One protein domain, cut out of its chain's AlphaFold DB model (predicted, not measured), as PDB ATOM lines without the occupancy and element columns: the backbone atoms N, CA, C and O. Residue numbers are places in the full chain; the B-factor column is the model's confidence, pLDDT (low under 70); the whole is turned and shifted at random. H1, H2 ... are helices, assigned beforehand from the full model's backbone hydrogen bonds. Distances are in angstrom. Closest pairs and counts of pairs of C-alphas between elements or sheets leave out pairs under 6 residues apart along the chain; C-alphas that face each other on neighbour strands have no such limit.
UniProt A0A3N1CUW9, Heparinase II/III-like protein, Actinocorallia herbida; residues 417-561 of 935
ATOM      1  N   ALA A 417     -28.225 -31.212 -15.751       88.38
ATOM      2  CA  ALA A 417     -28.812 -30.101 -16.498       88.38
ATOM      3  C   ALA A 417     -27.960 -29.700 -17.715       88.38
ATOM      4  O   ALA A 417     -28.472 -29.044 -18.614       88.38
ATOM      5  N   THR A 418     -26.680 -30.092 -17.753       90.12
ATOM      6  CA  THR A 418     -25.779 -29.797 -18.874       90.12
ATOM      7  C   THR A 418     -25.965 -30.835 -19.986       90.12
ATOM      8  O   THR A 418     -25.680 -32.018 -19.752       90.12
ATOM      9  N   PRO A 419     -26.401 -30.429 -21.195       90.19
ATOM     10  CA  PRO A 419     -26.658 -31.336 -22.310       90.19
ATOM     11  C   PRO A 419     -25.523 -32.304 -22.650       90.19
ATOM     12  O   PRO A 419     -25.737 -33.521 -22.629       90.19
ATOM     13  N   ASN A 420     -24.306 -31.801 -22.899       92.50
ATOM     14  CA  ASN A 420     -23.185 -32.656 -23.296       92.50
ATOM     15  C   ASN A 420     -22.822 -33.687 -22.212       92.50
ATOM     16  O   ASN A 420     -22.483 -34.834 -22.525       92.50
ATOM     17  N   TRP A 421     -22.993 -33.331 -20.931       94.69
ATOM     18  CA  TRP A 421     -22.755 -34.248 -19.818       94.69
ATOM     19  C   TRP A 421     -23.746 -35.400 -19.869       94.69
ATOM     20  O   TRP A 421     -23.369 -36.568 -19.785       94.69
ATOM     21  N   MET A 422     -25.026 -35.067 -20.024       95.00
ATOM     22  CA  MET A 422     -26.098 -36.046 -20.000       95.00
ATOM     23  C   MET A 422     -26.006 -37.021 -21.183       95.00
ATOM     24  O   MET A 422     -26.185 -38.229 -21.008       95.00
ATOM     25  N   ILE A 423     -25.645 -36.515 -22.366       96.62
ATOM     26  CA  ILE A 423     -25.400 -37.328 -23.567       96.62
ATOM     27  C   ILE A 423     -24.202 -38.260 -23.357       96.62
ATOM     28  O   ILE A 423     -24.304 -39.459 -23.627       96.62
ATOM     29  N   THR A 424     -23.101 -37.761 -22.790       96.56
ATOM     30  CA  THR A 424     -21.918 -38.582 -22.476       96.56
ATOM     31  C   THR A 424     -22.254 -39.709 -21.493       96.56
ATOM     32  O   THR A 424     -21.881 -40.864 -21.707       96.56
ATOM     33  N   ILE A 425     -23.014 -39.403 -20.436       97.31
ATOM     34  CA  ILE A 425     -23.422 -40.369 -19.406       97.31
ATOM     35  C   ILE A 425     -24.290 -41.484 -19.995       97.31
ATOM     36  O   ILE A 425     -24.040 -42.665 -19.745       97.31
ATOM     37  N   LYS A 426     -25.316 -41.145 -20.787       97.50
ATOM     38  CA  LYS A 426     -26.185 -42.179 -21.371       97.50
ATOM     39  C   LYS A 426     -25.488 -42.970 -22.472       97.50
ATOM     40  O   LYS A 426     -25.749 -44.161 -22.586       97.50
ATOM     41  N   SER A 427     -24.560 -42.368 -23.212       97.44
ATOM     42  CA  SER A 427     -23.737 -43.106 -24.181       97.44
ATOM     43  C   SER A 427     -22.848 -44.132 -23.477       97.44
ATOM     44  O   SER A 427     -22.823 -45.293 -23.877       97.44
ATOM     45  N   ALA A 428     -22.235 -43.767 -22.343       97.88
ATOM     46  CA  ALA A 428     -21.513 -44.726 -21.505       97.88
ATOM     47  C   ALA A 428     -22.418 -45.886 -21.051       97.88
ATOM     48  O   ALA A 428     -22.010 -47.042 -21.127       97.88
ATOM     49  N   LEU A 429     -23.670 -45.614 -20.660       98.38
ATOM     50  CA  LEU A 429     -24.635 -46.660 -20.300       98.38
ATOM     51  C   LEU A 429     -24.967 -47.601 -21.473       98.38
ATOM     52  O   LEU A 429     -25.048 -48.817 -21.276       98.38
ATOM     53  N   VAL A 430     -25.104 -47.069 -22.695       98.38
ATOM     54  CA  VAL A 430     -25.242 -47.892 -23.910       98.38
ATOM     55  C   VAL A 430     -24.018 -48.794 -24.084       98.38
ATOM     56  O   VAL A 430     -24.175 -49.991 -24.330       98.38
ATOM     57  N   TYR A 431     -22.808 -48.255 -23.915       98.38
ATOM     58  CA  TYR A 431     -21.563 -49.011 -24.086       98.38
ATOM     59  C   TYR A 431     -21.422 -50.128 -23.060       98.38
ATOM     60  O   TYR A 431     -21.096 -51.254 -23.439       98.38
ATOM     61  N   LEU A 432     -21.738 -49.855 -21.790       98.44
ATOM     62  CA  LEU A 432     -21.742 -50.868 -20.737       98.44
ATOM     63  C   LEU A 432     -22.713 -51.999 -21.073       98.44
ATOM     64  O   LEU A 432     -22.340 -53.171 -21.047       98.44
ATOM     65  N   GLY A 433     -23.937 -51.654 -21.475       97.94
ATOM     66  CA  GLY A 433     -24.911 -52.648 -21.898       97.94
ATOM     67  C   GLY A 433     -24.454 -53.441 -23.130       97.94
ATOM     68  O   GLY A 433     -24.748 -54.628 -23.228       97.94
ATOM     69  N   ALA A 434     -23.743 -52.834 -24.083       98.00
ATOM     70  CA  ALA A 434     -23.271 -53.520 -25.292       98.00
ATOM     71  C   ALA A 434     -22.083 -54.459 -25.030       98.00
ATOM     72  O   ALA A 434     -22.026 -55.548 -25.608       98.00
ATOM     73  N   CYS A 435     -21.167 -54.054 -24.149       98.00
ATOM     74  CA  CYS A 435     -19.906 -54.755 -23.903       98.00
ATOM     75  C   CYS A 435     -19.979 -55.776 -22.762       98.00
ATOM     76  O   CYS A 435     -19.152 -56.692 -22.728       98.00
ATOM     77  N   PHE A 436     -20.974 -55.667 -21.877       97.56
ATOM     78  CA  PHE A 436     -21.212 -56.591 -20.763       97.56
ATOM     79  C   PHE A 436     -22.649 -57.148 -20.782       97.56
ATOM     80  O   PHE A 436     -23.426 -56.908 -19.853       97.56
ATOM     81  N   PRO A 437     -23.049 -57.864 -21.853       96.12
ATOM     82  CA  PRO A 437     -24.405 -58.400 -21.992       96.12
ATOM     83  C   PRO A 437     -24.758 -59.492 -20.976       96.12
ATOM     84  O   PRO A 437     -25.902 -59.925 -20.931       96.12
ATOM     85  N   GLU A 438     -23.789 -59.955 -20.190       95.12
ATOM     86  CA  GLU A 438     -23.968 -60.948 -19.135       95.12
ATOM     87  C   GLU A 438     -24.753 -60.422 -17.935       95.12
ATOM     88  O   GLU A 438     -25.353 -61.211 -17.202       95.12
ATOM     89  N   PHE A 439     -24.753 -59.103 -17.723       96.94
ATOM     90  CA  PHE A 439     -25.574 -58.493 -16.689       96.94
ATOM     91  C   PHE A 439     -27.049 -58.560 -17.078       96.94
ATOM     92  O   PHE A 439     -27.430 -58.148 -18.174       96.94
ATOM     93  N   ALA A 440     -27.901 -58.973 -16.140       95.56
ATOM     94  CA  ALA A 440     -29.346 -59.049 -16.338       95.56
ATOM     95  C   ALA A 440     -29.952 -57.689 -16.744       95.56
ATOM     96  O   ALA A 440     -30.889 -57.623 -17.539       95.56
ATOM     97  N   GLY A 441     -29.373 -56.580 -16.264       94.88
ATOM     98  CA  GLY A 441     -29.789 -55.220 -16.623       94.88
ATOM     99  C   GLY A 441     -29.327 -54.734 -18.004       94.88
ATOM    100  O   GLY A 441     -29.844 -53.728 -18.492       94.88
ATOM    101  N   ALA A 442     -28.389 -55.417 -18.670       96.81
ATOM    102  CA  ALA A 442     -27.691 -54.884 -19.843       96.81
ATOM    103  C   ALA A 442     -28.625 -54.544 -21.013       96.81
ATOM    104  O   ALA A 442     -28.460 -53.510 -21.660       96.81
ATOM    105  N   ALA A 443     -29.625 -55.389 -21.284       96.19
ATOM    106  CA  ALA A 443     -30.593 -55.138 -22.352       96.19
ATOM    107  C   ALA A 443     -31.443 -53.887 -22.082       96.19
ATOM    108  O   ALA A 443     -31.635 -53.063 -22.980       96.19
ATOM    109  N   GLN A 444     -31.896 -53.713 -20.837       96.62
ATOM    110  CA  GLN A 444     -32.666 -52.544 -20.421       96.62
ATOM    111  C   GLN A 444     -31.811 -51.273 -20.428       96.62
ATOM    112  O   GLN A 444     -32.290 -50.227 -20.863       96.62
ATOM    113  N   TRP A 445     -30.546 -51.361 -20.005       97.88
ATOM    114  CA  TRP A 445     -29.596 -50.250 -20.067       97.88
ATOM    115  C   TRP A 445     -29.431 -49.728 -21.492       97.88
ATOM    116  O   TRP A 445     -29.601 -48.531 -21.707       97.88
ATOM    117  N   ARG A 446     -29.191 -50.611 -22.475       96.94
ATOM    118  CA  ARG A 446     -29.075 -50.211 -23.891       96.94
ATOM    119  C   ARG A 446     -30.353 -49.546 -24.393       96.94
ATOM    120  O   ARG A 446     -30.313 -48.400 -24.831       96.94
ATOM    121  N   ALA A 447     -31.487 -50.241 -24.288       95.88
ATOM    122  CA  ALA A 447     -32.749 -49.771 -24.856       95.88
ATOM    123  C   ALA A 447     -33.230 -48.462 -24.208       95.88
ATOM    124  O   ALA A 447     -33.599 -47.518 -24.906       95.88
ATOM    125  N   GLY A 448     -33.182 -48.376 -22.874       96.06
ATOM    126  CA  GLY A 448     -33.586 -47.180 -22.137       96.06
ATOM    127  C   GLY A 448     -32.674 -45.983 -22.412       96.06
ATOM    128  O   GLY A 448     -33.164 -44.872 -22.613       96.06
ATOM    129  N   ALA A 449     -31.356 -46.200 -22.478       97.06
ATOM    130  CA  ALA A 449     -30.403 -45.134 -22.770       97.06
ATOM    131  C   ALA A 449     -30.509 -44.628 -24.215       97.06
ATOM    132  O   ALA A 449     -30.444 -43.421 -24.419       97.06
ATOM    133  N   GLN A 450     -30.743 -45.503 -25.204       96.56
ATOM    134  CA  GLN A 450     -30.969 -45.089 -26.596       96.56
ATOM    135  C   GLN A 450     -32.191 -44.168 -26.723       96.56
ATOM    136  O   GLN A 450     -32.093 -43.103 -27.332       96.56
ATOM    137  N   VAL A 451     -33.320 -44.528 -26.099       95.81
ATOM    138  CA  VAL A 451     -34.526 -43.677 -26.088       95.81
ATOM    139  C   VAL A 451     -34.237 -42.329 -25.428       95.81
ATOM    140  O   VAL A 451     -34.592 -41.285 -25.975       95.81
ATOM    141  N   PHE A 452     -33.552 -42.344 -24.282       95.75
ATOM    142  CA  PHE A 452     -33.188 -41.119 -23.579       95.75
ATOM    143  C   PHE A 452     -32.277 -40.226 -24.426       95.75
ATOM    144  O   PHE A 452     -32.493 -39.023 -24.475       95.75
ATOM    145  N   LEU A 453     -31.271 -40.784 -25.105       96.50
ATOM    146  CA  LEU A 453     -30.325 -40.016 -25.920       96.50
ATOM    147  C   LEU A 453     -31.026 -39.227 -27.031       96.50
ATOM    148  O   LEU A 453     -30.720 -38.053 -27.225       96.50
ATOM    149  N   VAL A 454     -31.998 -39.836 -27.716       96.62
ATOM    150  CA  VAL A 454     -32.784 -39.152 -28.757       96.62
ATOM    151  C   VAL A 454     -33.591 -37.992 -28.160       96.62
ATOM    152  O   VAL A 454     -33.597 -36.895 -28.719       96.62
ATOM    153  N   GLN A 455     -34.235 -38.213 -27.010       95.75
ATOM    154  CA  GLN A 455     -35.002 -37.181 -26.303       95.75
ATOM    155  C   GLN A 455     -34.104 -36.050 -25.792       95.75
ATOM    156  O   GLN A 455     -34.436 -34.878 -25.957       95.75
ATOM    157  N   GLN A 456     -32.956 -36.398 -25.213       95.62
ATOM    158  CA  GLN A 456     -31.984 -35.448 -24.692       95.62
ATOM    159  C   GLN A 456     -31.424 -34.578 -25.808       95.62
ATOM    160  O   GLN A 456     -31.374 -33.365 -25.634       95.62
ATOM    161  N   LEU A 457     -31.043 -35.163 -26.950       97.00
ATOM    162  CA  LEU A 457     -30.585 -34.375 -28.090       97.00
ATOM    163  C   LEU A 457     -31.674 -33.398 -28.527       97.00
ATOM    164  O   LEU A 457     -31.405 -32.209 -28.592       97.00
ATOM    165  N   GLY A 458     -32.909 -33.870 -28.731       96.88
ATOM    166  CA  GLY A 458     -34.027 -32.999 -29.104       96.88
ATOM    167  C   GLY A 458     -34.269 -31.853 -28.112       96.88
ATOM    168  O   GLY A 458     -34.517 -30.733 -28.536       96.88
ATOM    169  N   GLY A 459     -34.146 -32.106 -26.806       95.81
ATOM    170  CA  GLY A 459     -34.275 -31.083 -25.760       95.81
ATOM    171  C   GLY A 459     -33.064 -30.155 -25.601       95.81
ATOM    172  O   GLY A 459     -33.142 -29.197 -24.840       95.81
ATOM    173  N   SER A 460     -31.959 -30.437 -26.294       95.75
ATOM    174  CA  SER A 460     -30.723 -29.636 -26.282       95.75
ATOM    175  C   SER A 460     -30.553 -28.798 -27.552       95.75
ATOM    176  O   SER A 460     -29.494 -28.207 -27.768       95.75
ATOM    177  N   LEU A 461     -31.576 -28.788 -28.413       97.06
ATOM    178  CA  LEU A 461     -31.625 -27.991 -29.628       97.06
ATOM    179  C   LEU A 461     -32.735 -26.949 -29.529       97.06
ATOM    180  O   LEU A 461     -33.816 -27.207 -28.993       97.06
ATOM    181  N   TYR A 462     -32.483 -25.784 -30.107       96.88
ATOM    182  CA  TYR A 462     -33.530 -24.835 -30.454       96.88
ATOM    183  C   TYR A 462     -34.435 -25.407 -31.564       96.88
ATOM    184  O   TYR A 462     -34.041 -26.354 -32.256       96.88
ATOM    185  N   PRO A 463     -35.646 -24.854 -31.775       96.56
ATOM    186  CA  PRO A 463     -36.536 -25.306 -32.848       96.56
ATOM    187  C   PRO A 463     -35.911 -25.240 -34.249       96.56
ATOM    188  O   PRO A 463     -36.241 -26.066 -35.100       96.56
ATOM    189  N   ASP A 464     -34.985 -24.305 -34.473       96.69
ATOM    190  CA  ASP A 464     -34.203 -24.169 -35.706       96.69
ATOM    191  C   ASP A 464     -33.017 -25.151 -35.821       96.69
ATOM    192  O   ASP A 464     -32.347 -25.184 -36.848       96.69
ATOM    193  N   GLY A 465     -32.782 -26.000 -34.814       96.38
ATOM    194  CA  GLY A 465     -31.739 -27.025 -34.820       96.38
ATOM    195  C   GLY A 465     -30.404 -26.609 -34.208       96.38
ATOM    196  O   GLY A 465     -29.517 -27.460 -34.117       96.38
ATOM    197  N   GLY A 466     -30.248 -25.354 -33.775       96.44
ATOM    198  CA  GLY A 466     -29.009 -24.906 -33.147       96.44
ATOM    199  C   GLY A 466     -28.818 -25.430 -31.727       96.44
ATOM    200  O   GLY A 466     -29.773 -25.740 -31.017       96.44
ATOM    201  N   TYR A 467     -27.557 -25.563 -31.316       96.25
ATOM    202  CA  TYR A 467     -27.173 -26.183 -30.046       96.25
ATOM    203  C   TYR A 467     -27.148 -25.182 -28.883       96.25
ATOM    204  O   TYR A 467     -26.536 -24.120 -28.983       96.25
ATOM    205  N   THR A 468     -27.744 -25.541 -27.744       94.81
ATOM    206  CA  THR A 468     -27.991 -24.602 -26.630       94.81
ATOM    207  C   THR A 468     -26.761 -24.214 -25.803       94.81
ATOM    208  O   THR A 468     -26.880 -23.397 -24.897       94.81
ATOM    209  N   GLU A 469     -25.590 -24.816 -26.029       93.94
ATOM    210  CA  GLU A 469     -24.387 -24.485 -25.242       93.94
ATOM    211  C   GLU A 469     -23.526 -23.371 -25.854       93.94
ATOM    212  O   GLU A 469     -22.594 -22.932 -25.187       93.94
ATOM    213  N   ALA A 470     -23.858 -22.891 -27.062       94.06
ATOM    214  CA  ALA A 470     -23.122 -21.840 -27.782       94.06
ATOM    215  C   ALA A 470     -21.609 -22.110 -27.899       94.06
ATOM    216  O   ALA A 470     -20.773 -21.236 -27.702       94.06
ATOM    217  N   SER A 471     -21.258 -23.353 -28.237       95.44
ATOM    218  CA  SER A 471     -19.903 -23.753 -28.622       95.44
ATOM    219  C   SER A 471     -19.966 -24.754 -29.770       95.44
ATOM    220  O   SER A 471     -20.688 -25.756 -29.693       95.44
ATOM    221  N   SER A 472     -19.188 -24.502 -30.820       94.62
ATOM    222  CA  SER A 472     -19.034 -25.409 -31.958       94.62
ATOM    223  C   SER A 472     -18.338 -26.713 -31.573       94.62
ATOM    224  O   SER A 472     -18.789 -27.787 -31.976       94.62
ATOM    225  N   SER A 473     -17.303 -26.661 -30.728       94.94
ATOM    226  CA  SER A 473     -16.574 -27.858 -30.288       94.94
ATOM    227  C   SER A 473     -17.441 -28.790 -29.436       94.94
ATOM    228  O   SER A 473     -17.453 -30.001 -29.672       94.94
ATOM    229  N   TYR A 474     -18.237 -28.254 -28.504       94.81
ATOM    230  CA  TYR A 474     -19.181 -29.068 -27.729       94.81
ATOM    231  C   TYR A 474     -20.329 -29.606 -28.595       94.81
ATOM    232  O   TYR A 474     -20.689 -30.779 -28.466       94.81
ATOM    233  N   ALA A 475     -20.866 -28.799 -29.515       96.44
ATOM    234  CA  ALA A 475     -21.895 -29.238 -30.457       96.44
ATOM    235  C   ALA A 475     -21.398 -30.390 -31.354       96.44
ATOM    236  O   ALA A 475     -22.087 -31.405 -31.495       96.44
ATOM    237  N   MET A 476     -20.179 -30.288 -31.899       97.31
ATOM    238  CA  MET A 476     -19.572 -31.354 -32.701       97.31
ATOM    239  C   MET A 476     -19.259 -32.600 -31.864       97.31
ATOM    240  O   MET A 476     -19.497 -33.726 -32.311       97.31
ATOM    241  N   GLY A 477     -18.774 -32.431 -30.630       95.44
ATOM    242  CA  GLY A 477     -18.557 -33.540 -29.696       95.44
ATOM    243  C   GLY A 477     -19.848 -34.309 -29.397       95.44
ATOM    244  O   GLY A 477     -19.869 -35.543 -29.412       95.44
ATOM    245  N   VAL A 478     -20.962 -33.596 -29.215       96.44
ATOM    246  CA  VAL A 478     -22.285 -34.213 -29.072       96.44
ATOM    247  C   VAL A 478     -22.694 -34.956 -30.338       96.44
ATOM    248  O   VAL A 478     -23.062 -36.126 -30.246       96.44
ATOM    249  N   ALA A 479     -22.594 -34.333 -31.514       97.75
ATOM    250  CA  ALA A 479     -22.976 -34.970 -32.774       97.75
ATOM    251  C   ALA A 479     -22.175 -36.262 -33.035       97.75
ATOM    252  O   ALA A 479     -22.743 -37.311 -33.346       97.75
ATOM    253  N   THR A 480     -20.857 -36.224 -32.832       96.31
ATOM    254  CA  THR A 480     -19.964 -37.375 -33.048       96.31
ATOM    255  C   THR A 480     -20.112 -38.470 -31.988       96.31
ATOM    256  O   THR A 480     -19.878 -39.642 -32.288       96.31
ATOM    257  N   THR A 481     -20.610 -38.153 -30.788       96.50
ATOM    258  CA  THR A 481     -20.970 -39.170 -29.782       96.50
ATOM    259  C   THR A 481     -22.055 -40.124 -30.301       96.50
ATOM    260  O   THR A 481     -21.995 -41.331 -30.044       96.50
ATOM    261  N   PHE A 482     -23.012 -39.632 -31.097       97.38
ATOM    262  CA  PHE A 482     -24.022 -40.487 -31.732       97.38
ATOM    263  C   PHE A 482     -23.429 -41.404 -32.806       97.38
ATOM    264  O   PHE A 482     -23.841 -42.561 -32.901       97.38
ATOM    265  N   VAL A 483     -22.421 -40.940 -33.553       96.62
ATOM    266  CA  VAL A 483     -21.653 -41.786 -34.484       96.62
ATOM    267  C   VAL A 483     -20.945 -42.905 -33.723       96.62
ATOM    268  O   VAL A 483     -21.112 -44.079 -34.060       96.62
ATOM    269  N   GLY A 484     -20.197 -42.563 -32.669       95.75
ATOM    270  CA  GLY A 484     -19.517 -43.547 -31.824       95.75
ATOM    271  C   GLY A 484     -20.493 -44.577 -31.255       95.75
ATOM    272  O   GLY A 484     -20.232 -45.781 -31.298       95.75
ATOM    273  N   THR A 485     -21.670 -44.120 -30.825       97.31
ATOM    274  CA  THR A 485     -22.716 -44.989 -30.283       97.31
ATOM    275  C   THR A 485     -23.319 -45.929 -31.310       97.31
ATOM    276  O   THR A 485     -23.449 -47.126 -31.034       97.31
ATOM    277  N   ALA A 486     -23.629 -45.433 -32.506       97.31
ATOM    278  CA  ALA A 486     -24.104 -46.267 -33.600       97.31
ATOM    279  C   ALA A 486     -23.071 -47.344 -33.971       97.31
ATOM    280  O   ALA A 486     -23.424 -48.519 -34.086       97.31
ATOM    281  N   ASN A 487     -21.793 -46.967 -34.068       96.50
ATOM    282  CA  ASN A 487     -20.706 -47.883 -34.408       96.50
ATOM    283  C   ASN A 487     -20.544 -49.000 -33.368       96.50
ATOM    284  O   ASN A 487     -20.479 -50.170 -33.742       96.50
ATOM    285  N   VAL A 488     -20.538 -48.669 -32.071       97.75
ATOM    286  CA  VAL A 488     -20.436 -49.669 -30.991       97.75
ATOM    287  C   VAL A 488     -21.630 -50.620 -31.003       97.75
ATOM    288  O   VAL A 488     -21.450 -51.831 -30.872       97.75
ATOM    289  N   LEU A 489     -22.852 -50.111 -31.180       98.06
ATOM    290  CA  LEU A 489     -24.050 -50.951 -31.236       98.06
ATOM    291  C   LEU A 489     -23.984 -51.935 -32.408       98.06
ATOM    292  O   LEU A 489     -24.082 -53.145 -32.186       98.06
ATOM    293  N   VAL A 490     -23.740 -51.439 -33.623       97.69
ATOM    294  CA  VAL A 490     -23.677 -52.262 -34.841       97.69
ATOM    295  C   VAL A 490     -22.555 -53.293 -34.752       97.69
ATOM    296  O   VAL A 490     -22.787 -54.473 -35.019       97.69
ATOM    297  N   ALA A 491     -21.363 -52.892 -34.301       97.75
ATOM    298  CA  ALA A 491     -20.215 -53.789 -34.174       97.75
ATOM    299  C   ALA A 491     -20.413 -54.908 -33.137       97.75
ATOM    300  O   ALA A 491     -19.691 -55.903 -33.169       97.75
ATOM    301  N   ASN A 492     -21.383 -54.770 -32.228       98.00
ATOM    302  CA  ASN A 492     -21.753 -55.801 -31.257       98.00
ATOM    303  C   ASN A 492     -23.079 -56.510 -31.592       98.00
ATOM    304  O   ASN A 492     -23.579 -57.272 -30.763       98.00
ATOM    305  N   GLY A 493     -23.632 -56.299 -32.793       97.25
ATOM    306  CA  GLY A 493     -24.840 -56.976 -33.271       97.25
ATOM    307  C   GLY A 493     -26.158 -56.369 -32.782       97.25
ATOM    308  O   GLY A 493     -27.185 -57.046 -32.804       97.25
ATOM    309  N   TYR A 494     -26.151 -55.111 -32.337       97.62
ATOM    310  CA  TYR A 494     -27.343 -54.372 -31.920       97.62
ATOM    311  C   TYR A 494     -27.745 -53.316 -32.958       97.62
ATOM    312  O   TYR A 494     -26.923 -52.823 -33.727       97.62
ATOM    313  N   SER A 495     -29.025 -52.932 -32.962       95.44
ATOM    314  CA  SER A 495     -29.506 -51.826 -33.796       95.44
ATOM    315  C   SER A 495     -29.087 -50.477 -33.207       95.44
ATOM    316  O   SER A 495     -29.317 -50.224 -32.023       95.44
ATOM    317  N   ALA A 496     -28.534 -49.596 -34.044       92.38
ATOM    318  CA  ALA A 496     -28.244 -48.210 -33.673       92.38
ATOM    319  C   ALA A 496     -29.522 -47.389 -33.411       92.38
ATOM    320  O   ALA A 496     -29.521 -46.501 -32.558       92.38
ATOM    321  N   GLY A 497     -30.624 -47.727 -34.091       90.75
ATOM    322  CA  GLY A 497     -31.843 -46.916 -34.116       90.75
ATOM    323  C   GLY A 497     -31.683 -45.623 -34.925       90.75
ATOM    324  O   GLY A 497     -30.611 -45.326 -35.449       90.75
ATOM    325  N   GLU A 498     -32.768 -44.860 -35.042       90.88
ATOM    326  CA  GLU A 498     -32.756 -43.536 -35.671       90.88
ATOM    327  C   GLU A 498     -32.623 -42.432 -34.620       90.88
ATOM    328  O   GLU A 498     -33.220 -42.498 -33.545       90.88
ATOM    329  N   VAL A 499     -31.878 -41.381 -34.961       94.25
ATOM    330  CA  VAL A 499     -31.690 -40.194 -34.121       94.25
ATOM    331  C   VAL A 499     -32.176 -38.980 -34.905       94.25
ATOM    332  O   VAL A 499     -31.383 -38.204 -35.427       94.25
ATOM    333  N   ALA A 500     -33.497 -38.837 -35.037       93.38
ATOM    334  CA  ALA A 500     -34.107 -37.826 -35.909       93.38
ATOM    335  C   ALA A 500     -33.555 -36.388 -35.726       93.38
ATOM    336  O   ALA A 500     -33.289 -35.741 -36.740       93.38
ATOM    337  N   PRO A 501     -33.292 -35.885 -34.496       97.12
ATOM    338  CA  PRO A 501     -32.756 -34.530 -34.315       97.12
ATOM    339  C   PRO A 501     -31.307 -34.338 -34.800       97.12
ATOM    340  O   PRO A 501     -30.884 -33.203 -35.013       97.12
ATOM    341  N   LEU A 502     -30.537 -35.418 -35.004       97.81
ATOM    342  CA  LEU A 502     -29.119 -35.341 -35.378       97.81
ATOM    343  C   LEU A 502     -28.909 -34.666 -36.733       97.81
ATOM    344  O   LEU A 502     -27.900 -33.989 -36.929       97.81
ATOM    345  N   LYS A 503     -29.869 -34.806 -37.654       97.56
ATOM    346  CA  LYS A 503     -29.803 -34.142 -38.956       97.56
ATOM    347  C   LYS A 503     -29.771 -32.620 -38.812       97.56
ATOM    348  O   LYS A 503     -28.943 -31.981 -39.451       97.56
ATOM    349  N   ASN A 504     -30.621 -32.061 -37.952       97.62
ATOM    350  CA  ASN A 504     -30.702 -30.615 -37.751       97.62
ATOM    351  C   ASN A 504     -29.413 -30.076 -37.116       97.62
ATOM    352  O   ASN A 504     -28.847 -29.116 -37.626       97.62
ATOM    353  N   LEU A 505     -28.892 -30.755 -36.086       98.25
ATOM    354  CA  LEU A 505     -27.608 -30.390 -35.478       98.25
ATOM    355  C   LEU A 505     -26.446 -30.472 -36.485       98.25
ATOM    356  O   LEU A 505     -25.567 -29.614 -36.493       98.25
ATOM    357  N   SER A 506     -26.436 -31.495 -37.344       98.38
ATOM    358  CA  SER A 506     -25.369 -31.674 -38.338       98.38
ATOM    359  C   SER A 506     -25.359 -30.555 -39.379       98.38
ATOM    360  O   SER A 506     -24.286 -30.085 -39.747       98.38
ATOM    361  N   TRP A 507     -26.536 -30.098 -39.817       98.00
ATOM    362  CA  TRP A 507     -26.654 -28.947 -40.716       98.00
ATOM    363  C   TRP A 507     -26.295 -27.630 -40.024       98.00
ATOM    364  O   TRP A 507     -25.515 -26.869 -40.581       98.00
ATOM    365  N   PHE A 508     -26.713 -27.421 -38.772       98.19
ATOM    366  CA  PHE A 508     -26.277 -26.267 -37.975       98.19
ATOM    367  C   PHE A 508     -24.746 -26.161 -37.851       98.19
ATOM    368  O   PHE A 508     -24.186 -25.065 -37.904       98.19
ATOM    369  N   LEU A 509     -24.053 -27.295 -37.704       98.00
ATOM    370  CA  LEU A 509     -22.588 -27.352 -37.676       98.00
ATOM    371  C   LEU A 509     -21.968 -27.102 -39.060       98.00
ATOM    372  O   LEU A 509     -21.026 -26.317 -39.185       98.00
ATOM    373  N   ALA A 510     -22.497 -27.744 -40.104       97.69
ATOM    374  CA  ALA A 510     -22.024 -27.585 -41.479       97.69
ATOM    375  C   ALA A 510     -22.141 -26.129 -41.961       97.69
ATOM    376  O   ALA A 510     -21.190 -25.568 -42.507       97.69
ATOM    377  N   ASP A 511     -23.272 -25.494 -41.671       97.69
ATOM    378  CA  ASP A 511     -23.591 -24.122 -42.055       97.69
ATOM    379  C   ASP A 511     -22.757 -23.066 -41.332       97.69
ATOM    380  O   ASP A 511     -22.706 -21.923 -41.780       97.69
ATOM    381  N   GLN A 512     -22.091 -23.412 -40.234       97.06
ATOM    382  CA  GLN A 512     -21.167 -22.519 -39.529       97.06
ATOM    383  C   GLN A 512     -19.699 -22.866 -39.773       97.06
ATOM    384  O   GLN A 512     -18.814 -22.122 -39.365       97.06
ATOM    385  N   THR A 513     -19.412 -23.983 -40.438       96.44
ATOM    386  CA  THR A 513     -18.039 -24.352 -40.789       96.44
ATOM    387  C   THR A 513     -17.508 -23.372 -41.837       96.44
ATOM    388  O   THR A 513     -18.224 -23.035 -42.792       96.44
ATOM    389  N   TYR A 514     -16.263 -22.913 -41.669       96.31
ATOM    390  CA  TYR A 514     -15.602 -22.067 -42.657       96.31
ATOM    391  C   TYR A 514     -15.464 -22.789 -44.005       96.31
ATOM    392  O   TYR A 514     -15.398 -24.019 -44.048       96.31
ATOM    393  N   PRO A 515     -15.336 -22.054 -45.122       93.50
ATOM    394  CA  PRO A 515     -15.180 -22.660 -46.445       93.50
ATOM    395  C   PRO A 515     -13.961 -23.593 -46.593       93.50
ATOM    396  O   PRO A 515     -14.012 -24.559 -47.354       93.50
ATOM    397  N   ASN A 516     -12.884 -23.383 -45.827       93.19
ATOM    398  CA  ASN A 516     -11.741 -24.310 -45.778       93.19
ATOM    399  C   ASN A 516     -11.999 -25.604 -44.972       93.19
ATOM    400  O   ASN A 516     -11.123 -26.468 -44.884       93.19
ATOM    401  N   GLY A 517     -13.190 -25.756 -44.388       94.50
ATOM    402  CA  GLY A 517     -13.593 -26.900 -43.577       94.50
ATOM    403  C   GLY A 517     -13.265 -26.783 -42.088       94.50
ATOM    404  O   GLY A 517     -13.553 -27.723 -41.352       94.50
ATOM    405  N   TYR A 518     -12.672 -25.675 -41.634       96.19
ATOM    406  CA  TYR A 518     -12.311 -25.489 -40.230       96.19
ATOM    407  C   TYR A 518     -13.417 -24.814 -39.415       96.19
ATOM    408  O   TYR A 518     -14.277 -24.099 -39.928       96.19
ATOM    409  N   ASP A 519     -13.376 -25.060 -38.114       95.12
ATOM    410  CA  ASP A 519     -14.276 -24.484 -37.124       95.12
ATOM    411  C   ASP A 519     -14.088 -22.954 -36.969       95.12
ATOM    412  O   ASP A 519     -12.946 -22.503 -36.862       95.12
ATOM    413  N   PRO A 520     -15.165 -22.147 -36.889       94.12
ATOM    414  CA  PRO A 520     -15.096 -20.714 -36.556       94.12
ATOM    415  C   PRO A 520     -14.670 -20.391 -35.111       94.12
ATOM    416  O   PRO A 520     -14.453 -19.227 -34.782       94.12
ATOM    417  N   ALA A 521     -14.549 -21.409 -34.261       94.25
ATOM    418  CA  ALA A 521     -14.066 -21.397 -32.887       94.25
ATOM    419  C   ALA A 521     -14.829 -20.457 -31.931       94.25
ATOM    420  O   ALA A 521     -14.221 -19.859 -31.048       94.25
ATOM    421  N   TYR A 522     -16.156 -20.332 -32.075       94.44
ATOM    422  CA  TYR A 522     -16.976 -19.529 -31.154       94.44
ATOM    423  C   TYR A 522     -17.206 -20.231 -29.805       94.44
ATOM    424  O   TYR A 522     -17.317 -21.463 -29.740       94.44
ATOM    425  N   GLY A 523     -17.310 -19.442 -28.732       94.75
ATOM    426  CA  GLY A 523     -17.410 -19.940 -27.359       94.75
ATOM    427  C   GLY A 523     -16.168 -20.720 -26.917       94.75
ATOM    428  O   GLY A 523     -15.050 -20.457 -27.362       94.75
ATOM    429  N   ASP A 524     -16.355 -21.716 -26.050       94.69
ATOM    430  CA  ASP A 524     -15.281 -22.613 -25.607       94.69
ATOM    431  C   ASP A 524     -14.893 -23.631 -26.701       94.69
ATOM    432  O   ASP A 524     -15.176 -24.829 -26.590       94.69
ATOM    433  N   SER A 525     -14.282 -23.156 -27.787       94.44
ATOM    434  CA  SER A 525     -13.996 -23.948 -28.988       94.44
ATOM    435  C   SER A 525     -12.604 -23.686 -29.564       94.44
ATOM    436  O   SER A 525     -11.949 -22.693 -29.252       94.44
ATOM    437  N   GLY A 526     -12.148 -24.598 -30.428       91.50
ATOM    438  CA  GLY A 526     -10.862 -24.495 -31.117       91.50
ATOM    439  C   GLY A 526     -10.972 -24.514 -32.641       91.50
ATOM    440  O   GLY A 526     -11.945 -25.016 -33.197       91.50
ATOM    441  N   TYR A 527      -9.935 -24.017 -33.318       93.50
ATOM    442  CA  TYR A 527      -9.816 -23.997 -34.778       93.50
ATOM    443  C   TYR A 527      -9.379 -25.377 -35.281       93.50
ATOM    444  O   TYR A 527      -8.190 -25.687 -35.382       93.50
ATOM    445  N   THR A 528     -10.354 -26.246 -35.532       93.69
ATOM    446  CA  THR A 528     -10.131 -27.660 -35.869       93.69
ATOM    447  C   THR A 528     -10.772 -28.022 -37.203       93.69
ATOM    448  O   THR A 528     -11.766 -27.417 -37.599       93.69
ATOM    449  N   ASP A 529     -10.189 -28.989 -37.918       95.56
ATOM    450  CA  ASP A 529     -10.742 -29.475 -39.185       95.56
ATOM    451  C   ASP A 529     -12.021 -30.281 -38.922       95.56
ATOM    452  O   ASP A 529     -11.977 -31.356 -38.317       95.56
ATOM    453  N   GLN A 530     -13.161 -29.767 -39.385       96.62
ATOM    454  CA  GLN A 530     -14.476 -30.370 -39.169       96.62
ATOM    455  C   GLN A 530     -14.830 -31.428 -40.216       96.62
ATOM    456  O   GLN A 530     -15.762 -32.214 -40.021       96.62
ATOM    457  N   ARG A 531     -14.080 -31.509 -41.321       96.38
ATOM    458  CA  ARG A 531     -14.371 -32.410 -42.447       96.38
ATOM    459  C   ARG A 531     -14.437 -33.888 -42.050       96.38
ATOM    460  O   ARG A 531     -15.387 -34.547 -42.477       96.38
ATOM    461  N   PRO A 532     -13.528 -34.439 -41.215       97.06
ATOM    462  CA  PRO A 532     -13.634 -35.830 -40.777       97.06
ATOM    463  C   PRO A 532     -14.926 -36.106 -39.998       97.06
ATOM    464  O   PRO A 532     -15.615 -37.091 -40.267       97.06
ATOM    465  N   SER A 533     -15.302 -35.214 -39.082       97.62
ATOM    466  CA  SER A 533     -16.512 -35.358 -38.265       97.62
ATOM    467  C   SER A 533     -17.786 -35.218 -39.099       97.62
ATOM    468  O   SER A 533     -18.674 -36.067 -39.021       97.62
ATOM    469  N   LEU A 534     -17.852 -34.206 -39.971       97.88
ATOM    470  CA  LEU A 534     -18.958 -34.024 -40.915       97.88
ATOM    471  C   LEU A 534     -19.069 -35.204 -41.888       97.88
ATOM    472  O   LEU A 534     -20.173 -35.605 -42.246       97.88
ATOM    473  N   SER A 535     -17.941 -35.805 -42.276       97.81
ATOM    474  CA  SER A 535     -17.913 -37.005 -43.112       97.81
ATOM    475  C   SER A 535     -18.574 -38.188 -42.410       97.81
ATOM    476  O   SER A 535     -19.405 -38.867 -43.008       97.81
ATOM    477  N   LEU A 536     -18.255 -38.418 -41.137       97.38
ATOM    478  CA  LEU A 536     -18.885 -39.479 -40.351       97.38
ATOM    479  C   LEU A 536     -20.395 -39.251 -40.179       97.38
ATOM    480  O   LEU A 536     -21.182 -40.194 -40.271       97.38
ATOM    481  N   LEU A 537     -20.809 -37.999 -39.966       98.25
ATOM    482  CA  LEU A 537     -22.223 -37.630 -39.868       98.25
ATOM    483  C   LEU A 537     -22.956 -37.833 -41.197       98.25
ATOM    484  O   LEU A 537     -24.054 -38.384 -41.208       98.25
ATOM    485  N   ALA A 538     -22.343 -37.455 -42.320       97.75
ATOM    486  CA  ALA A 538     -22.906 -37.662 -43.650       97.75
ATOM    487  C   ALA A 538     -23.106 -39.152 -43.970       97.75
ATOM    488  O   ALA A 538     -24.134 -39.502 -44.549       97.75
ATOM    489  N   ASP A 539     -22.194 -40.035 -43.541       96.38
ATOM    490  CA  ASP A 539     -22.349 -41.487 -43.708       96.38
ATOM    491  C   ASP A 539     -23.486 -42.036 -42.845       96.38
ATOM    492  O   ASP A 539     -24.345 -42.772 -43.338       96.38
ATOM    493  N   LEU A 540     -23.525 -41.647 -41.567       95.88
ATOM    494  CA  LEU A 540     -24.559 -42.097 -40.636       95.88
ATOM    495  C   LEU A 540     -25.960 -41.651 -41.083       95.88
ATOM    496  O   LEU A 540     -26.910 -42.430 -41.013       95.88
ATOM    497  N   LEU A 541     -26.083 -40.409 -41.555       96.38
ATOM    498  CA  LEU A 541     -27.343 -39.807 -41.997       96.38
ATOM    499  C   LEU A 541     -27.689 -40.118 -43.457       96.38
ATOM    500  O   LEU A 541     -28.815 -39.847 -43.877       96.38
ATOM    501  N   LYS A 542     -26.745 -40.680 -44.223       96.06
ATOM    502  CA  LYS A 542     -26.850 -40.886 -45.677       96.06
ATOM    503  C   LYS A 542     -27.210 -39.587 -46.412       96.06
ATOM    504  O   LYS A 542     -28.112 -39.566 -47.252       96.06
ATOM    505  N   ASP A 543     -26.538 -38.491 -46.056       97.31
ATOM    506  CA  ASP A 543     -26.812 -37.146 -46.575       97.31
ATOM    507  C   ASP A 543     -25.713 -36.693 -47.552       97.31
ATOM    508  O   ASP A 543     -24.644 -36.222 -47.161       97.31
ATOM    509  N   GLU A 544     -25.995 -36.818 -48.854       97.62
ATOM    510  CA  GLU A 544     -25.077 -36.431 -49.935       97.62
ATOM    511  C   GLU A 544     -24.795 -34.925 -49.996       97.62
ATOM    512  O   GLU A 544     -23.792 -34.512 -50.578       97.62
ATOM    513  N   ARG A 545     -25.650 -34.080 -49.410       97.44
ATOM    514  CA  ARG A 545     -25.375 -32.642 -49.341       97.44
ATOM    515  C   ARG A 545     -24.428 -32.320 -48.195       97.44
ATOM    516  O   ARG A 545     -23.487 -31.555 -48.377       97.44
ATOM    517  N   LEU A 546     -24.585 -32.992 -47.057       97.12
ATOM    518  CA  LEU A 546     -23.614 -32.909 -45.966       97.12
ATOM    519  C   LEU A 546     -22.243 -33.467 -46.393       97.12
ATOM    520  O   LEU A 546     -21.211 -32.882 -46.072       97.12
ATOM    521  N   ARG A 547     -22.225 -34.541 -47.200       97.06
ATOM    522  CA  ARG A 547     -21.020 -35.095 -47.851       97.06
ATOM    523  C   ARG A 547     -20.276 -34.051 -48.687       97.06
ATOM    524  O   ARG A 547     -19.043 -34.040 -48.693       97.06
ATOM    525  N   HIS A 548     -21.005 -33.174 -49.372       94.56
ATOM    526  CA  HIS A 548     -20.415 -32.093 -50.156       94.56
ATOM    527  C   HIS A 548     -19.663 -31.097 -49.282       94.56
ATOM    528  O   HIS A 548     -18.490 -30.828 -49.542       94.56
ATOM    529  N   VAL A 549     -20.283 -30.643 -48.192       94.38
ATOM    530  CA  VAL A 549     -19.630 -29.758 -47.214       94.38
ATOM    531  C   VAL A 549     -18.421 -30.446 -46.577       94.38
ATOM    532  O   VAL A 549     -17.319 -29.902 -46.583       94.38
ATOM    533  N   ALA A 550     -18.588 -31.692 -46.126       94.25
ATOM    534  CA  ALA A 550     -17.532 -32.495 -45.507       94.25
ATOM    535  C   ALA A 550     -16.321 -32.742 -46.422       94.25
ATOM    536  O   ALA A 550     -15.258 -33.140 -45.955       94.25
ATOM    537  N   THR A 551     -16.465 -32.543 -47.732       89.25
ATOM    538  CA  THR A 551     -15.390 -32.752 -48.706       89.25
ATOM    539  C   THR A 551     -14.987 -31.479 -49.437       89.25
ATOM    540  O   THR A 551     -14.283 -31.571 -50.442       89.25
ATOM    541  N   SER A 552     -15.400 -30.306 -48.942       84.94
ATOM    542  CA  SER A 552     -15.140 -29.004 -49.576       84.94
ATOM    543  C   SER A 552     -15.495 -29.019 -51.071       84.94
ATOM    544  O   SER A 552     -14.729 -28.576 -51.923       84.94
ATOM    545  N   GLY A 553     -16.623 -29.652 -51.401       84.69
ATOM    546  CA  GLY A 553     -17.164 -29.763 -52.750       84.69
ATOM    547  C   GLY A 553     -16.581 -30.857 -53.649       84.69
ATOM    548  O   GLY A 553     -17.027 -30.997 -54.787       84.69
ATOM    549  N   ARG A 554     -15.627 -31.673 -53.174       86.12
ATOM    550  CA  ARG A 554     -15.007 -32.742 -53.985       86.12
ATOM    551  C   ARG A 554     -15.939 -33.919 -54.306       86.12
ATOM    552  O   ARG A 554     -15.688 -34.641 -55.266       86.12
ATOM    553  N   SER A 555     -16.974 -34.151 -53.500       92.38
ATOM    554  CA  SER A 555     -17.953 -35.235 -53.686       92.38
ATOM    555  C   SER A 555     -19.339 -34.820 -53.181       92.38
ATOM    556  O   SER A 555     -19.489 -33.716 -52.673       92.38
ATOM    557  N   GLY A 556     -20.357 -35.673 -53.314       95.00
ATOM    558  CA  GLY A 556     -21.720 -35.346 -52.882       95.00
ATOM    559  C   GLY A 556     -22.440 -34.346 -53.795       95.00
ATOM    560  O   GLY A 556     -22.005 -34.053 -54.908       95.00
ATOM    561  N   THR A 557     -23.573 -33.823 -53.326       96.38
ATOM    562  CA  THR A 557     -24.420 -32.859 -54.049       96.38
ATOM    563  C   THR A 557     -24.306 -31.479 -53.412       96.38
ATOM    564  O   THR A 557     -24.459 -31.363 -52.204       96.38
ATOM    565  N   ALA A 558     -24.080 -30.426 -54.201       93.00
ATOM    566  CA  ALA A 558     -24.012 -29.066 -53.662       93.00
ATOM    567  C   ALA A 558     -25.293 -28.700 -52.877       93.00
ATOM    568  O   ALA A 558     -26.396 -29.025 -53.341       93.00
ATOM    569  N   PRO A 559     -25.181 -28.043 -51.705       94.94
ATOM    570  CA  PRO A 559     -26.331 -27.479 -51.009       94.94
ATOM    571  C   PRO A 559     -27.102 -26.493 -51.898       94.94
ATOM    572  O   PRO A 559     -26.535 -25.821 -52.756       94.94
ATOM    573  N   ASP A 560     -28.412 -26.404 -51.685       92.50
ATOM    574  CA  ASP A 560     -29.332 -25.518 -52.414       92.50
ATOM    575  C   ASP A 560     -29.368 -24.085 -51.857       92.50
ATOM    576  O   ASP A 560     -30.154 -23.254 -52.316       92.50
ATOM    577  N   HIS A 561     -28.507 -23.792 -50.885       93.88
ATOM    578  CA  HIS A 561     -28.367 -22.498 -50.238       93.88
ATOM    579  C   HIS A 561     -26.890 -22.165 -50.005       93.88
ATOM    580  O   HIS A 561     -26.010 -23.030 -50.046       93.88
TER     581      HIS A 561
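This is residues 417 to 561 of the 935 residues of the protein "Heparinase II/III-like protein" of Actinocorallia herbida (UniProt A0A3N1CUW9). Three long helices, H1, H2 and H3, run side by side with their centres in a triangle, and three shorter ones, H4, H5 and H6, form a cluster packed on the first part of H3. H1 and H2 make a hairpin, H3 runs beside H1, and H6 covers H4 and H5. The printed part has 145 residues with six named helices in the order H1 to H6 and no named strand: all helix. It is compact, with a radius of gyration of the C-alphas of 15.6 A, and elongated, spanning 49 by 32 by 25 A.

Start at H3, residues 472 to 491; it touches H1, residues 419 to 435, at a shallow tilt of 14 degrees, closest at C-alphas 478 and 420, 6.0 A apart. H1 touches H2, residues 442 to 459, in a hairpin, closest at C-alphas 433 and 442, 4.1 A. H3 touches H4, residues 502 to 510, with residues 472 to 479 alone, closest at C-alphas 479 and 502, 6.7 A. H3 touches H5, residues 531 to 541, with residues 476 to 483 alone, closest at C-alphas 480 and 533, 6.6 A. H6, residues 544 to 550, forms a hairpin with H5, closest at C-alphas 550 and 531, 4.4 A, and is apart from H3. Every O i to N i+4 pair is within hydrogen-bond range in H1, H2, H4, H5 and H6; in H3, 14 of 16 are.

Find C-alpha 472 at (-19.034, -25.409, -31.958); from there H3 runs 28.5 A. H1 begins at (-26.658, -31.336, -22.310) and spans 24.4 A; H2 spans 25.4 A. H6 ends at C-alpha 550, (-17.532, -32.495, -45.507).

Look at Ala 440 and His 561 for the two C-alphas farthest apart, 49.9 A. The links H2 to H3 and H4 to H5 are long, with 12 and 20 residues. The printed part has no cut, and no printed residue is under 70 in pLDDT.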